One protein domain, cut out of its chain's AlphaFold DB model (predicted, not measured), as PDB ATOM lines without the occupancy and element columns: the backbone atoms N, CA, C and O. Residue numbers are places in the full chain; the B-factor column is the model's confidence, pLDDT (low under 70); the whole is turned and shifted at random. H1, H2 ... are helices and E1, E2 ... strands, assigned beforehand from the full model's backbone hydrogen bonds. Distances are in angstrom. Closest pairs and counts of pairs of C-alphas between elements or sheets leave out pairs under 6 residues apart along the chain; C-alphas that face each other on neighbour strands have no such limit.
ATOM      1  N   PRO A 184     262.222 258.564 277.076       97.88
ATOM      2  CA  PRO A 184     263.582 258.120 276.796       97.88
ATOM      3  C   PRO A 184     264.109 257.174 277.875       97.88
ATOM      4  O   PRO A 184     263.826 257.323 279.067       97.88
ATOM      5  N   ILE A 185     264.976 256.245 277.472       97.06
ATOM      6  CA  ILE A 185     265.682 255.375 278.413       97.06
ATOM      7  C   ILE A 185     266.531 256.234 279.365       97.06
ATOM      8  O   ILE A 185     267.392 257.009 278.940       97.06
ATOM      9  N   GLY A 186     266.285 256.081 280.669       96.88
ATOM     10  CA  GLY A 186     266.924 256.877 281.721       96.88
ATOM     11  C   GLY A 186     266.212 258.193 282.054       96.88
ATOM     12  O   GLY A 186     266.747 258.967 282.847       96.88
ATOM     13  N   GLY A 187     265.031 258.438 281.484       97.25
ATOM     14  CA  GLY A 187     264.143 259.547 281.824       97.25
ATOM     15  C   GLY A 187     264.455 260.866 281.114       97.25
ATOM     16  O   GLY A 187     265.578 261.124 280.663       97.25
ATOM     17  N   LEU A 188     263.443 261.735 281.022       96.12
ATOM     18  CA  LEU A 188     263.520 262.993 280.260       96.12
ATOM     19  C   LEU A 188     264.666 263.910 280.708       96.12
ATOM     20  O   LEU A 188     265.351 264.486 279.867       96.12
ATOM     21  N   LYS A 189     264.923 264.024 282.017       96.00
ATOM     22  CA  LYS A 189     265.987 264.891 282.556       96.00
ATOM     23  C   LYS A 189     267.369 264.528 281.997       96.00
ATOM     24  O   LYS A 189     268.097 265.403 281.536       96.00
ATOM     25  N   ASN A 190     267.710 263.240 282.004       97.19
ATOM     26  CA  ASN A 190     268.989 262.756 281.485       97.19
ATOM     27  C   ASN A 190     269.072 262.907 279.965       97.19
ATOM     28  O   ASN A 190     270.141 263.192 279.428       97.19
ATOM     29  N   TYR A 191     267.945 262.738 279.272       97.56
ATOM     30  CA  TYR A 191     267.860 262.961 277.835       97.56
ATOM     31  C   TYR A 191     268.151 264.421 277.469       97.56
ATOM     32  O   TYR A 191     269.023 264.675 276.639       97.56
ATOM     33  N   TYR A 192     267.503 265.378 278.145       96.56
ATOM     34  CA  TYR A 192     267.765 266.807 277.960       96.56
ATOM     35  C   TYR A 192     269.235 267.151 278.203       96.56
ATOM     36  O   TYR A 192     269.845 267.800 277.358       96.56
ATOM     37  N   GLN A 193     269.827 266.668 279.300       95.88
ATOM     38  CA  GLN A 193     271.234 266.935 279.606       95.88
ATOM     39  C   GLN A 193     272.170 266.447 278.492       95.88
ATOM     40  O   GLN A 193     272.994 267.216 278.007       95.88
ATOM     41  N   LYS A 194     271.988 265.206 278.012       97.06
ATOM     42  CA  LYS A 194     272.794 264.651 276.911       97.06
ATOM     43  C   LYS A 194     272.698 265.491 275.639       97.06
ATOM     44  O   LYS A 194     273.696 265.649 274.942       97.06
ATOM     45  N   ILE A 195     271.513 266.019 275.330       96.81
ATOM     46  CA  ILE A 195     271.331 266.917 274.186       96.81
ATOM     47  C   ILE A 195     272.061 268.240 274.425       96.81
ATOM     48  O   ILE A 195     272.826 268.657 273.558       96.81
ATOM     49  N   TYR A 196     271.895 268.874 275.588       95.06
ATOM     50  CA  TYR A 196     272.567 270.138 275.898       95.06
ATOM     51  C   TYR A 196     274.095 270.028 275.831       95.06
ATOM     52  O   TYR A 196     274.734 270.891 275.229       95.06
ATOM     53  N   ASP A 197     274.668 268.937 276.340       95.19
ATOM     54  CA  ASP A 197     276.116 268.700 276.319       95.19
ATOM     55  C   ASP A 197     276.675 268.577 274.888       95.19
ATOM     56  O   ASP A 197     277.819 268.950 274.624       95.19
ATOM     57  N   LYS A 198     275.882 268.047 273.947       96.19
ATOM     58  CA  LYS A 198     276.293 267.833 272.546       96.19
ATOM     59  C   LYS A 198     275.988 269.025 271.643       96.19
ATOM     60  O   LYS A 198     276.783 269.361 270.762       96.19
ATOM     61  N   VAL A 199     274.836 269.658 271.840       94.12
ATOM     62  CA  VAL A 199     274.398 270.815 271.054       94.12
ATOM     63  C   VAL A 199     275.195 272.056 271.460       94.12
ATOM     64  O   VAL A 199     275.630 272.809 270.585       94.12
ATOM     65  N   GLY A 200     275.464 272.230 272.755       89.75
ATOM     66  CA  GLY A 200     276.095 273.428 273.300       89.75
ATOM     67  C   GLY A 200     275.203 274.669 273.202       89.75
ATOM     68  O   GLY A 200     274.106 274.639 272.644       89.75
ATOM     69  N   PHE A 201     275.687 275.781 273.750       85.12
ATOM     70  CA  PHE A 201     275.004 277.070 273.660       85.12
ATOM     71  C   PHE A 201     275.472 277.849 272.422       85.12
ATOM     72  O   PHE A 201     276.668 277.823 272.106       85.12
ATOM     73  N   PRO A 202     274.570 278.560 271.721       81.62
ATOM     74  CA  PRO A 202     274.987 279.493 270.683       81.62
ATOM     75  C   PRO A 202     275.817 280.619 271.309       81.62
ATOM     76  O   PRO A 202     275.465 281.151 272.359       81.62
ATOM     77  N   LYS A 203     276.933 280.980 270.669       78.94
ATOM     78  CA  LYS A 203     277.916 281.944 271.198       78.94
ATOM     79  C   LYS A 203     277.687 283.392 270.737       78.94
ATOM     80  O   LYS A 203     278.574 284.218 270.898       78.94
ATOM     81  N   ASN A 204     276.538 283.703 270.139       67.81
ATOM     82  CA  ASN A 204     276.403 284.871 269.258       67.81
ATOM     83  C   ASN A 204     275.598 286.049 269.839       67.81
ATOM     84  O   ASN A 204     275.122 286.886 269.080       67.81
ATOM     85  N   GLY A 205     275.438 286.152 271.159       69.31
ATOM     86  CA  GLY A 205     274.913 287.390 271.749       69.31
ATOM     87  C   GLY A 205     275.949 288.515 271.685       69.31
ATOM     88  O   GLY A 205     277.157 288.256 271.708       69.31
ATOM     89  N   LYS A 206     275.509 289.778 271.601       74.88
ATOM     90  CA  LYS A 206     276.448 290.896 271.771       74.88
ATOM     91  C   LYS A 206     276.881 290.955 273.241       74.88
ATOM     92  O   LYS A 206     276.070 290.649 274.116       74.88
ATOM     93  N   PRO A 207     278.122 291.366 273.549       75.69
ATOM     94  CA  PRO A 207     278.553 291.527 274.936       75.69
ATOM     95  C   PRO A 207     277.559 292.373 275.746       75.69
ATOM     96  O   PRO A 207     277.204 293.477 275.326       75.69
ATOM     97  N   GLY A 208     277.104 291.857 276.890       77.25
ATOM     98  CA  GLY A 208     276.125 292.512 277.761       77.25
ATOM     99  C   GLY A 208     274.652 292.233 277.434       77.25
ATOM    100  O   GLY A 208     273.776 292.809 278.086       77.25
ATOM    101  N   GLU A 209     274.354 291.375 276.455       80.25
ATOM    102  CA  GLU A 209     272.994 290.908 276.171       80.25
ATOM    103  C   GLU A 209     272.669 289.614 276.931       80.25
ATOM    104  O   GLU A 209     273.494 288.721 277.117       80.25
ATOM    105  N   THR A 210     271.417 289.495 277.372       81.19
ATOM    106  CA  THR A 210     270.877 288.226 277.870       81.19
ATOM    107  C   THR A 210     269.727 287.799 276.980       81.19
ATOM    108  O   THR A 210     268.661 288.423 276.984       81.19
ATOM    109  N   ILE A 211     269.933 286.720 276.233       80.94
ATOM    110  CA  ILE A 211     268.952 286.158 275.308       80.94
ATOM    111  C   ILE A 211     268.445 284.847 275.899       80.94
ATOM    112  O   ILE A 211     269.221 283.951 276.229       80.94
ATOM    113  N   SER A 212     267.127 284.712 276.016       84.62
ATOM    114  CA  SER A 212     266.497 283.429 276.303       84.62
ATOM    115  C   SER A 212     265.603 283.036 275.151       84.62
ATOM    116  O   SER A 212     264.763 283.818 274.715       84.62
ATOM    117  N   PHE A 213     265.767 281.817 274.660       87.25
ATOM    118  CA  PHE A 213     264.895 281.289 273.627       87.25
ATOM    119  C   PHE A 213     264.508 279.845 273.921       87.25
ATOM    120  O   PHE A 213     265.103 279.185 274.771       87.25
ATOM    121  N   SER A 214     263.455 279.360 273.274       90.38
ATOM    122  CA  SER A 214     263.019 277.971 273.392       90.38
ATOM    123  C   SER A 214     262.712 277.387 272.026       90.38
ATOM    124  O   SER A 214     262.044 278.022 271.207       90.38
ATOM    125  N   ILE A 215     263.186 276.165 271.815       92.31
ATOM    126  CA  ILE A 215     262.951 275.386 270.602       92.31
ATOM    127  C   ILE A 215     261.978 274.271 270.948       92.31
ATOM    128  O   ILE A 215     262.240 273.471 271.849       92.31
ATOM    129  N   LYS A 216     260.856 274.217 270.235       94.94
ATOM    130  CA  LYS A 216     259.933 273.090 270.300       94.94
ATOM    131  C   LYS A 216     260.333 272.071 269.251       94.94
ATOM    132  O   LYS A 216     260.470 272.412 268.084       94.94
ATOM    133  N   VAL A 217     260.490 270.822 269.666       95.69
ATOM    134  CA  VAL A 217     260.704 269.696 268.761       95.69
ATOM    135  C   VAL A 217     259.481 268.804 268.826       95.69
ATOM    136  O   VAL A 217     259.181 268.223 269.869       95.69
ATOM    137  N   LYS A 218     258.782 268.709 267.703       95.94
ATOM    138  CA  LYS A 218     257.708 267.755 267.478       95.94
ATOM    139  C   LYS A 218     258.317 266.477 266.913       95.94
ATOM    140  O   LYS A 218     259.184 266.548 266.047       95.94
ATOM    141  N   LEU A 219     257.901 265.328 267.428       96.81
ATOM    142  CA  LEU A 219     258.394 264.027 266.994       96.81
ATOM    143  C   LEU A 219     257.331 262.947 267.169       96.81
ATOM    144  O   LEU A 219     256.388 263.100 267.948       96.81
ATOM    145  N   ILE A 220     257.537 261.827 266.491       96.25
ATOM    146  CA  ILE A 220     256.763 260.612 266.679       96.25
ATOM    147  C   ILE A 220     257.653 259.549 267.317       96.25
ATOM    148  O   ILE A 220     258.759 259.297 266.847       96.25
ATOM    149  N   VAL A 221     257.161 258.925 268.385       97.31
ATOM    150  CA  VAL A 221     257.744 257.712 268.969       97.31
ATOM    151  C   VAL A 221     256.965 256.525 268.421       97.31
ATOM    152  O   VAL A 221     255.756 256.426 268.649       97.31
ATOM    153  N   ASN A 222     257.635 255.661 267.665       97.94
ATOM    154  CA  ASN A 222     257.033 254.465 267.079       97.94
ATOM    155  C   ASN A 222     256.865 253.354 268.124       97.94
ATOM    156  O   ASN A 222     257.376 253.441 269.240       97.94
ATOM    157  N   GLU A 223     256.148 252.294 267.753       97.69
ATOM    158  CA  GLU A 223     255.855 251.144 268.622       97.69
ATOM    159  C   GLU A 223     257.120 250.402 269.089       97.69
ATOM    160  O   GLU A 223     257.111 249.762 270.136       97.69
ATOM    161  N   ASP A 224     258.222 250.517 268.349       98.00
ATOM    162  CA  ASP A 224     259.526 249.938 268.686       98.00
ATOM    163  C   ASP A 224     260.453 250.917 269.441       98.00
ATOM    164  O   ASP A 224     261.604 250.585 269.738       98.00
ATOM    165  N   GLY A 225     259.972 252.132 269.722       97.62
ATOM    166  CA  GLY A 225     260.733 253.186 270.385       97.62
ATOM    167  C   GLY A 225     261.608 254.047 269.468       97.62
ATOM    168  O   GLY A 225     262.275 254.958 269.969       97.62
ATOM    169  N   GLU A 226     261.646 253.803 268.152       97.94
ATOM    170  CA  GLU A 226     262.353 254.687 267.216       97.94
ATOM    171  C   GLU A 226     261.662 256.040 267.074       97.94
ATOM    172  O   GLU A 226     260.437 256.149 267.147       97.94
ATOM    173  N   LEU A 227     262.465 257.078 266.829       97.50
ATOM    174  CA  LEU A 227     261.972 258.431 266.599       97.50
ATOM    175  C   LEU A 227     261.828 258.698 265.097       97.50
ATOM    176  O   LEU A 227     262.797 258.565 264.349       97.50
ATOM    177  N   SER A 228     260.652 259.144 264.666       96.75
ATOM    178  CA  SER A 228     260.368 259.581 263.293       96.75
ATOM    179  C   SER A 228     259.700 260.960 263.269       96.75
ATOM    180  O   SER A 228     259.394 261.534 264.315       96.75
ATOM    181  N   ASP A 229     259.544 261.527 262.067       95.12
ATOM    182  CA  ASP A 229     258.821 262.785 261.820       95.12
ATOM    183  C   ASP A 229     259.273 263.958 262.712       95.12
ATOM    184  O   ASP A 229     258.463 264.730 263.224       95.12
ATOM    185  N   LEU A 230     260.588 264.074 262.929       96.38
ATOM    186  CA  LEU A 230     261.154 265.131 263.759       96.38
ATOM    187  C   LEU A 230     261.120 266.471 263.018       96.38
ATOM    188  O   LEU A 230     261.726 266.606 261.954       96.38
ATOM    189  N   SER A 231     260.499 267.475 263.627       94.44
ATOM    190  CA  SER A 231     260.527 268.865 263.169       94.44
ATOM    191  C   SER A 231     260.769 269.802 264.346       94.44
ATOM    192  O   SER A 231     260.219 269.591 265.426       94.44
ATOM    193  N   ALA A 232     261.562 270.848 264.138       93.50
ATOM    194  CA  ALA A 232     261.859 271.847 265.155       93.50
ATOM    195  C   ALA A 232     261.317 273.212 264.724       93.50
ATOM    196  O   ALA A 232     261.457 273.582 263.564       93.50
ATOM    197  N   GLU A 233     260.739 273.958 265.664       88.75
ATOM    198  CA  GLU A 233     260.402 275.371 265.479       88.75
ATOM    199  C   GLU A 233     260.911 276.189 266.673       88.75
ATOM    200  O   GLU A 233     260.825 275.768 267.835       88.75
ATOM    201  N   ALA A 234     261.425 277.385 266.403       83.25
ATOM    202  CA  ALA A 234     261.664 278.373 267.443       83.25
ATOM    203  C   ALA A 234     260.313 278.949 267.895       83.25
ATOM    204  O   ALA A 234     259.584 279.524 267.094       83.25
ATOM    205  N   PHE A 235     259.964 278.793 269.176       73.38
ATOM    206  CA  PHE A 235     258.623 279.153 269.666       73.38
ATOM    207  C   PHE A 235     258.611 280.363 270.611       73.38
ATOM    208  O   PHE A 235     257.572 280.985 270.826       73.38
ATOM    209  N   SER A 236     259.750 280.736 271.193       73.19
ATOM    210  CA  SER A 236     259.831 281.960 271.993       73.19
ATOM    211  C   SER A 236     261.243 282.508 271.996       73.19
ATOM    212  O   SER A 236     262.159 281.768 272.344       73.19
ATOM    213  N   VAL A 237     261.399 283.794 271.694       72.75
ATOM    214  CA  VAL A 237     262.646 284.545 271.858       72.75
ATOM    215  C   VAL A 237     262.336 285.723 272.775       72.75
ATOM    216  O   VAL A 237     261.462 286.535 272.484       72.75
ATOM    217  N   LYS A 238     263.005 285.782 273.924       77.12
ATOM    218  CA  LYS A 238     262.897 286.858 274.909       77.12
ATOM    219  C   LYS A 238     264.275 287.471 275.112       77.12
ATOM    220  O   LYS A 238     265.183 286.813 275.621       77.12
ATOM    221  N   LEU A 239     264.411 288.746 274.767       70.62
ATOM    222  CA  LEU A 239     265.543 289.551 275.209       70.62
ATOM    223  C   LEU A 239     265.280 289.936 276.667       70.62
ATOM    224  O   LEU A 239     264.350 290.685 276.958       70.62
ATOM    225  N   LEU A 240     266.036 289.355 277.594       69.69
ATOM    226  CA  LEU A 240     265.818 289.554 279.028       69.69
ATOM    227  C   LEU A 240     266.530 290.803 279.540       69.69
ATOM    228  O   LEU A 240     266.040 291.450 280.462       69.69
ATOM    229  N   LYS A 241     267.672 291.149 278.936       68.50
ATOM    230  CA  LYS A 241     268.394 292.393 279.194       68.50
ATOM    231  C   LYS A 241     269.064 292.873 277.914       68.50
ATOM    232  O   LYS A 241     269.851 292.145 277.316       68.50
ATOM    233  N   SER A 242     268.778 294.116 277.553       60.31
ATOM    234  CA  SER A 242     269.637 294.931 276.702       60.31
ATOM    235  C   SER A 242     269.985 296.178 277.493       60.31
ATOM    236  O   SER A 242     269.070 296.858 277.959       60.31
ATOM    237  N   TYR A 243     271.267 296.490 277.657       59.31
ATOM    238  CA  TYR A 243     271.678 297.794 278.168       59.31
ATOM    239  C   TYR A 243     271.758 298.757 276.980       59.31
ATOM    240  O   TYR A 243     272.741 298.714 276.235       59.31
ATOM    241  N   PRO A 244     270.747 299.614 276.735       58.12
ATOM    242  CA  PRO A 244     270.901 300.653 275.736       58.12
ATOM    243  C   PRO A 244     271.986 301.618 276.218       58.12
ATOM    244  O   PRO A 244     271.938 302.091 277.354       58.12
ATOM    245  N   LYS A 245     272.919 301.992 275.336       55.12
ATOM    246  CA  LYS A 245     273.871 303.083 275.611       55.12
ATOM    247  C   LYS A 245     273.173 304.413 275.967       55.12
ATOM    248  O   LYS A 245     273.805 305.259 276.582       55.12
ATOM    249  N   ASN A 246     271.882 304.570 275.629       65.62
ATOM    250  CA  ASN A 246     271.137 305.834 275.714       65.62
ATOM    251  C   ASN A 246     269.797 305.751 276.492       65.62
ATOM    252  O   ASN A 246     268.949 306.619 276.324       65.62
ATOM    253  N   GLY A 247     269.549 304.714 277.304       64.88
ATOM    254  CA  GLY A 247     268.380 304.669 278.209       64.88
ATOM    255  C   GLY A 247     266.990 304.445 277.582       64.88
ATOM    256  O   GLY A 247     266.013 304.388 278.322       64.88
ATOM    257  N   ILE A 248     266.872 304.274 276.262       58.25
ATOM    258  CA  ILE A 248     265.588 303.971 275.604       58.25
ATOM    259  C   ILE A 248     265.385 302.446 275.557       58.25
ATOM    260  O   ILE A 248     266.216 301.758 274.954       58.25
ATOM    261  N   PRO A 249     264.312 301.896 276.160       53.31
ATOM    262  CA  PRO A 249     263.969 300.484 276.034       53.31
ATOM    263  C   PRO A 249     263.645 300.156 274.575       53.31
ATOM    264  O   PRO A 249     262.728 300.729 273.990       53.31
ATOM    265  N   ILE A 250     264.394 299.234 273.980       58.16
ATOM    266  CA  ILE A 250     264.072 298.697 272.658       58.16
ATOM    267  C   ILE A 250     263.131 297.516 272.899       58.16
ATOM    268  O   ILE A 250     263.524 296.542 273.540       58.16
ATOM    269  N   HIS A 251     261.892 297.595 272.413       53.53
ATOM    270  CA  HIS A 251     261.051 296.407 272.289       53.53
ATOM    271  C   HIS A 251     261.627 295.558 271.151       53.53
ATOM    272  O   HIS A 251     261.619 296.024 270.011       53.53
ATOM    273  N   PRO A 252     262.169 294.357 271.418       55.25
ATOM    274  CA  PRO A 252     262.676 293.528 270.342       55.25
ATOM    275  C   PRO A 252     261.488 293.046 269.509       55.25
ATOM    276  O   PRO A 252     260.577 292.395 270.029       55.25
ATOM    277  N   GLU A 253     261.500 293.351 268.215       55.91
ATOM    278  CA  GLU A 253     260.711 292.574 267.267       55.91
ATOM    279  C   GLU A 253     261.130 291.098 267.383       55.91
ATOM    280  O   GLU A 253     262.304 290.811 267.649       55.91
ATOM    281  N   PRO A 254     260.198 290.141 267.229       54.62
ATOM    282  CA  PRO A 254     260.546 288.730 267.163       54.62
ATOM    283  C   PRO A 254     261.446 288.509 265.944       54.62
ATOM    284  O   PRO A 254     260.983 288.423 264.810       54.62
ATOM    285  N   LEU A 255     262.754 288.461 266.186       57.06
ATOM    286  CA  LEU A 255     263.741 288.200 265.154       57.06
ATOM    287  C   LEU A 255     263.595 286.738 264.728       57.06
ATOM    288  O   LEU A 255     263.949 285.826 265.477       57.06
ATOM    289  N   ALA A 256     263.067 286.524 263.524       63.44
ATOM    290  CA  ALA A 256     263.299 285.298 262.777       63.44
ATOM    291  C   ALA A 256     264.799 285.242 262.448       63.44
ATOM    292  O   ALA A 256     265.242 285.733 261.412       63.44
ATOM    293  N   ASP A 257     265.593 284.751 263.397       74.50
ATOM    294  CA  ASP A 257     267.035 284.600 263.247       74.50
ATOM    295  C   ASP A 257     267.333 283.188 262.709       74.50
ATOM    296  O   ASP A 257     267.007 282.209 263.396       74.50
ATOM    297  N   PRO A 258     267.968 283.053 261.525       82.94
ATOM    298  CA  PRO A 258     268.376 281.762 260.958       82.94
ATOM    299  C   PRO A 258     269.186 280.883 261.923       82.94
ATOM    300  O   PRO A 258     269.268 279.664 261.764       82.94
ATOM    301  N   GLN A 259     269.798 281.480 262.947       81.62
ATOM    302  CA  GLN A 259     270.521 280.745 263.971       81.62
ATOM    303  C   GLN A 259     269.621 279.846 264.834       81.62
ATOM    304  O   GLN A 259     270.077 278.791 265.288       81.62
ATOM    305  N   TYR A 260     268.363 280.226 265.080       85.06
ATOM    306  CA  TYR A 260     267.453 279.388 265.864       85.06
ATOM    307  C   TYR A 260     267.038 278.135 265.089       85.06
ATOM    308  O   TYR A 260     266.972 277.052 265.678       85.06
ATOM    309  N   ASP A 261     266.864 278.258 263.774       87.06
ATOM    310  CA  ASP A 261     266.592 277.123 262.890       87.06
ATOM    311  C   ASP A 261     267.778 276.149 262.885       87.06
ATOM    312  O   ASP A 261     267.604 274.952 263.128       87.06
ATOM    313  N   TYR A 262     269.006 276.670 262.766       91.12
ATOM    314  CA  TYR A 262     270.234 275.872 262.873       91.12
ATOM    315  C   TYR A 262     270.329 275.098 264.201       91.12
ATOM    316  O   TYR A 262     270.733 273.931 264.239       91.12
ATOM    317  N   MET A 263     269.946 275.725 265.316       92.19
ATOM    318  CA  MET A 263     269.907 275.057 266.620       92.19
ATOM    319  C   MET A 263     268.873 273.926 266.648       92.19
ATOM    320  O   MET A 263     269.160 272.857 267.194       92.19
ATOM    321  N   GLY A 264     267.704 274.125 266.033       93.56
ATOM    322  CA  GLY A 264     266.678 273.094 265.882       93.56
ATOM    323  C   GLY A 264     267.188 271.879 265.104       93.56
ATOM    324  O   GLY A 264     267.063 270.744 265.573       93.56
ATOM    325  N   GLU A 265     267.854 272.108 263.972       94.81
ATOM    326  CA  GLU A 265     268.487 271.049 263.176       94.81
ATOM    327  C   GLU A 265     269.553 270.286 263.970       94.81
ATOM    328  O   GLU A 265     269.616 269.051 263.930       94.81
ATOM    329  N   LYS A 266     270.382 271.007 264.735       96.12
ATOM    330  CA  LYS A 266     271.425 270.403 265.568       96.12
ATOM    331  C   LYS A 266     270.833 269.534 266.677       96.12
ATOM    332  O   LYS A 266     271.329 268.429 266.895       96.12
ATOM    333  N   ILE A 267     269.760 269.982 267.333       96.75
ATOM    334  CA  ILE A 267     269.026 269.181 268.324       96.75
ATOM    335  C   ILE A 267     268.514 267.891 267.680       96.75
ATOM    336  O   ILE A 267     268.823 266.810 268.177       96.75
ATOM    337  N   ILE A 268     267.812 267.979 266.545       97.31
ATOM    338  CA  ILE A 268     267.290 266.803 265.828       97.31
ATOM    339  C   ILE A 268     268.420 265.829 265.471       97.31
ATOM    340  O   ILE A 268     268.278 264.615 265.646       97.31
ATOM    341  N   LYS A 269     269.560 266.346 264.998       97.56
ATOM    342  CA  LYS A 269     270.733 265.536 264.652       97.56
ATOM    343  C   LYS A 269     271.272 264.755 265.850       97.56
ATOM    344  O   LYS A 269     271.637 263.593 265.685       97.56
ATOM    345  N   GLU A 270     271.336 265.364 267.031       97.81
ATOM    346  CA  GLU A 270     271.799 264.678 268.241       97.81
ATOM    347  C   GLU A 270     270.741 263.722 268.805       97.81
ATOM    348  O   GLU A 270     271.087 262.616 269.214       97.81
ATOM    349  N   MET A 271     269.451 264.073 268.741       97.62
ATOM    350  CA  MET A 271     268.350 263.193 269.158       97.62
ATOM    351  C   MET A 271     268.361 261.858 268.410       97.62
ATOM    352  O   MET A 271     268.184 260.815 269.036       97.62
ATOM    353  N   LYS A 272     268.649 261.875 267.101       96.81
ATOM    354  CA  LYS A 272     268.755 260.669 266.259       96.81
ATOM    355  C   LYS A 272     269.922 259.741 266.627       96.81
ATOM    356  O   LYS A 272     269.922 258.590 266.209       96.81
ATOM    357  N   LYS A 273     270.924 260.222 267.370       97.75
ATOM    358  CA  LYS A 273     272.082 259.419 267.810       97.75
ATOM    359  C   LYS A 273     271.881 258.780 269.183       97.75
ATOM    360  O   LYS A 273     272.698 257.960 269.596       97.75
ATOM    361  N   LEU A 274     270.865 259.213 269.930       96.69
ATOM    362  CA  LEU A 274     270.584 258.692 271.263       96.69
ATOM    363  C   LEU A 274     269.826 257.355 271.183       96.69
ATOM    364  O   LEU A 274     269.233 257.050 270.149       96.69
ATOM    365  N   PRO A 275     269.839 256.545 272.260       97.44
ATOM    366  CA  PRO A 275     269.092 255.291 272.300       97.44
ATOM    367  C   PRO A 275     267.595 255.479 272.016       97.44
ATOM    368  O   PRO A 275     267.030 256.536 272.315       97.44
ATOM    369  N   LYS A 276     266.959 254.415 271.502       97.88
ATOM    370  CA  LYS A 276     265.501 254.325 271.330       97.88
ATOM    371  C   LYS A 276     264.771 254.631 272.644       97.88
ATOM    372  O   LYS A 276     265.314 254.441 273.733       97.88
ATOM    373  N   TRP A 277     263.550 255.134 272.537       98.19
ATOM    374  CA  TRP A 277     262.692 255.421 273.685       98.19
ATOM    375  C   TRP A 277     261.922 254.174 274.118       98.19
ATOM    376  O   TRP A 277     261.784 253.220 273.361       98.19
ATOM    377  N   ASN A 278     261.374 254.194 275.330       98.25
ATOM    378  CA  ASN A 278     260.266 253.311 275.663       98.25
ATOM    379  C   ASN A 278     259.013 253.856 274.953       98.25
ATOM    380  O   ASN A 278     258.716 255.043 275.134       98.25
ATOM    381  N   PRO A 279     258.293 253.051 274.150       98.06
ATOM    382  CA  PRO A 279     257.064 253.492 273.498       98.06
ATOM    383  C   PRO A 279     255.967 253.758 274.535       98.06
ATOM    384  O   PRO A 279     256.037 253.300 275.680       98.06
ATOM    385  N   ALA A 280     254.935 254.501 274.137       97.12
ATOM    386  CA  ALA A 280     253.725 254.584 274.943       97.12
ATOM    387  C   ALA A 280     252.979 253.247 274.894       97.12
ATOM    388  O   ALA A 280     253.065 252.524 273.903       97.12
ATOM    389  N   GLU A 281     252.208 252.944 275.935       97.44
ATOM    390  CA  GLU A 281     251.425 251.714 276.017       97.44
ATOM    391  C   GLU A 281     249.936 252.023 276.191       97.44
ATOM    392  O   GLU A 281     249.530 252.875 276.997       97.44
ATOM    393  N   LYS A 282     249.115 251.290 275.439       95.31
ATOM    394  CA  LYS A 282     247.662 251.247 275.566       95.31
ATOM    395  C   LYS A 282     247.228 249.786 275.550       95.31
ATOM    396  O   LYS A 282     247.598 249.044 274.646       95.31
ATOM    397  N   ASP A 283     246.470 249.376 276.561       95.00
ATOM    398  CA  ASP A 283     246.045 247.985 276.756       95.00
ATOM    399  C   ASP A 283     247.236 247.005 276.755       95.00
ATOM    400  O   ASP A 283     247.186 245.935 276.148       95.00
ATOM    401  N   ASN A 284     248.334 247.404 277.413       95.69
ATOM    402  CA  ASN A 284     249.625 246.698 277.448       95.69
ATOM    403  C   ASN A 284     250.261 246.425 276.069       95.69
ATOM    404  O   ASN A 284     251.109 245.541 275.941       95.69
ATOM    405  N   LYS A 285     249.861 247.160 275.026       96.56
ATOM    406  CA  LYS A 285     250.479 247.107 273.698       96.56
ATOM    407  C   LYS A 285     251.188 248.425 273.400       96.56
ATOM    408  O   LYS A 285     250.628 249.481 273.713       96.56
ATOM    409  N   PRO A 286     252.388 248.388 272.799       97.38
ATOM    410  CA  PRO A 286     253.049 249.603 272.366       97.38
ATOM    411  C   PRO A 286     252.210 250.286 271.285       97.38
ATOM    412  O   PRO A 286     251.623 249.620 270.433       97.38
ATOM    413  N   VAL A 287     252.142 251.611 271.330       96.31
ATOM    414  CA  VAL A 287     251.413 252.417 270.350       96.31
ATOM    415  C   VAL A 287     252.267 253.581 269.871       96.31
ATOM    416  O   VAL A 287     253.037 254.172 270.630       96.31
ATOM    417  N   ARG A 288     252.107 253.927 268.593       95.75
ATOM    418  CA  ARG A 288     252.728 255.108 267.989       95.75
ATOM    419  C   ARG A 288     252.151 256.380 268.614       95.75
ATOM    420  O   ARG A 288     250.936 256.564 268.618       95.75
ATOM    421  N   THR A 289     253.010 257.281 269.093       95.06
ATOM    422  CA  THR A 289     252.572 258.524 269.754       95.06
ATOM    423  C   THR A 289     253.332 259.752 269.303       95.06
ATOM    424  O   THR A 289     254.543 259.711 269.110       95.06
ATOM    425  N   GLU A 290     252.617 260.866 269.202       94.69
ATOM    426  CA  GLU A 290     253.199 262.186 268.992       94.69
ATOM    427  C   GLU A 290     253.644 262.800 270.320       94.69
ATOM    428  O   GLU A 290     252.914 262.779 271.310       94.69
ATOM    429  N   SER A 291     254.860 263.337 270.341       94.31
ATOM    430  CA  SER A 291     255.450 264.016 271.491       94.31
ATOM    431  C   SER A 291     255.986 265.383 271.085       94.31
ATOM    432  O   SER A 291     256.517 265.565 269.989       94.31
ATOM    433  N   ILE A 292     255.863 266.352 271.991       95.00
ATOM    434  CA  ILE A 292     256.433 267.689 271.832       95.00
ATOM    435  C   ILE A 292     257.389 267.934 272.995       95.00
ATOM    436  O   ILE A 292     256.983 267.935 274.157       95.00
ATOM    437  N   LEU A 293     258.660 268.153 272.673       95.88
ATOM    438  CA  LEU A 293     259.704 268.514 273.625       95.88
ATOM    439  C   LEU A 293     260.023 269.995 273.508       95.88
ATOM    440  O   LEU A 293     259.957 270.561 272.421       95.88
ATOM    441  N   THR A 294     260.377 270.625 274.625       95.56
ATOM    442  CA  THR A 294     260.779 272.035 274.645       95.56
ATOM    443  C   THR A 294     262.178 272.148 275.221       95.56
ATOM    444  O   THR A 294     262.409 271.801 276.375       95.56
ATOM    445  N   PHE A 295     263.103 272.661 274.417       94.12
ATOM    446  CA  PHE A 295     264.482 272.919 274.803       94.12
ATOM    447  C   PHE A 295     264.644 274.411 275.070       94.12
ATOM    448  O   PHE A 295     264.652 275.216 274.140       94.12
ATOM    449  N   GLY A 296     264.739 274.778 276.347       92.25
ATOM    450  CA  GLY A 296     265.026 276.146 276.766       92.25
ATOM    451  C   GLY A 296     266.523 276.435 276.725       92.25
ATOM    452  O   GLY A 296     267.326 275.612 277.165       92.25
ATOM    453  N   PHE A 297     266.889 277.607 276.226       89.62
ATOM    454  CA  PHE A 297     268.245 278.131 276.228       89.62
ATOM    455  C   PHE A 297     268.250 279.496 276.907       89.62
ATOM    456  O   PHE A 297     267.346 280.319 276.730       89.62
ATOM    457  N   HIS A 298     269.286 279.726 277.700       88.31
ATOM    458  CA  HIS A 298     269.546 280.997 278.346       88.31
ATOM    459  C   HIS A 298     271.017 281.321 278.126       88.31
ATOM    460  O   HIS A 298     271.890 280.585 278.581       88.31
ATOM    461  N   VAL A 299     271.276 282.384 277.374       83.44
ATOM    462  CA  VAL A 299     272.618 282.828 277.016       83.44
ATOM    463  C   VAL A 299     272.816 284.211 277.612       83.44
ATOM    464  O   VAL A 299     272.055 285.130 277.320       83.44
ATOM    465  N   SER A 300     273.837 284.339 278.453       80.75
ATOM    466  CA  SER A 300     274.362 285.625 278.898       80.75
ATOM    467  C   SER A 300     275.702 285.822 278.203       80.75
ATOM    468  O   SER A 300     276.596 284.995 278.393       80.75
ATOM    469  N   THR A 301     275.813 286.862 277.380       72.12
ATOM    470  CA  THR A 301     277.035 287.220 276.644       72.12
ATOM    471  C   THR A 301     277.759 288.414 277.231       72.12
ATOM    472  O   THR A 301     277.129 289.232 277.937       72.12
TER     473      THR A 301
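Overview. This is residues 184 to 301 of the 301 residues of an uncharacterized protein of Moheibacter sediminis (UniProt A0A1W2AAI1). A long, narrow, twisted sheet of three strands, E2, E1 and E5, makes a rod, with H2 packed slantwise over E2 and E1 and H1 near E5. The little hairpin of E3 and E4 lies at one end of the rod, and the unnamed loop of residues 242 to 257 reaches to the other end. The printed part has 118 residues, with two named helices and five named strands in the order H1 E1 E2 H2 E3 E4 E5; the large sheet runs E2 - E1 - E5, antiparallel, and the small one E3 - E4, also antiparallel. The class is mixed, helices and strands, and the whole is loose, with a radius of gyration of the C-alphas of 17.3 A and spans of 63 by 24 by 21 A.

Arrangement. H1, residues 188 to 199, touches H2, residues 258 to 271, with residues 195 to 199 alone; the closest C-alphas, of Val 199 and Ile 267, are 6.2 A apart. The two helices run opposite ways at a steep tilt of 58 degrees. H1 is also on the large sheet, where its closest C-alpha to E5, residues 289 to 300, is that of Tyr 192, 7.6 A from Phe 295. E1, residues 210 to 221, is the inner strand, antiparallel to E5 at 164 degrees, with N 215 and O 295 within hydrogen-bond range at 2.9 A. E1 and E2, residues 227 to 241, form a hairpin at 165 degrees, with N 218 and O 231 at 2.8 A. E2 bends by 66 degrees at residue 230. H2 is on this sheet over E2 and E1 at a height of 8.5 A, slantwise to the strands, at 43 degrees to E1 on the local plane; its closest C-alphas to E2 are those of Gly 264 and Ala 232, 5.0 A apart. E3, residues 280 to 282, and E4, residues 285 to 287, form a hairpin, with N 282 and O 285 at 2.9 A. E4 runs on into E5 at 56 degrees across a break of 1 residue. In H1 and H2 every O i to N i+4 pair is within hydrogen-bond range.

Along the chain. H1 begins at C-alpha 188 (263.520, 262.993, 280.260) and is 16.3 A long. E1 is 34.4 A long, E2 36.8 A and H2 20.3 A. E3 and E4 have 3 residues each. E5 is 36.0 A long and ends at C-alpha 300 (274.362, 285.625, 278.898).

Size, cuts and confidence. The C-alphas farthest apart are those of Asn 246 and Asp 283, 63.1 A. The printed part has no cut. The link from E2 to H2, 16 residues, is long. Mean pLDDT of the printed part is 86.6; residues 204 to 205 and 240 to 256 are under 70.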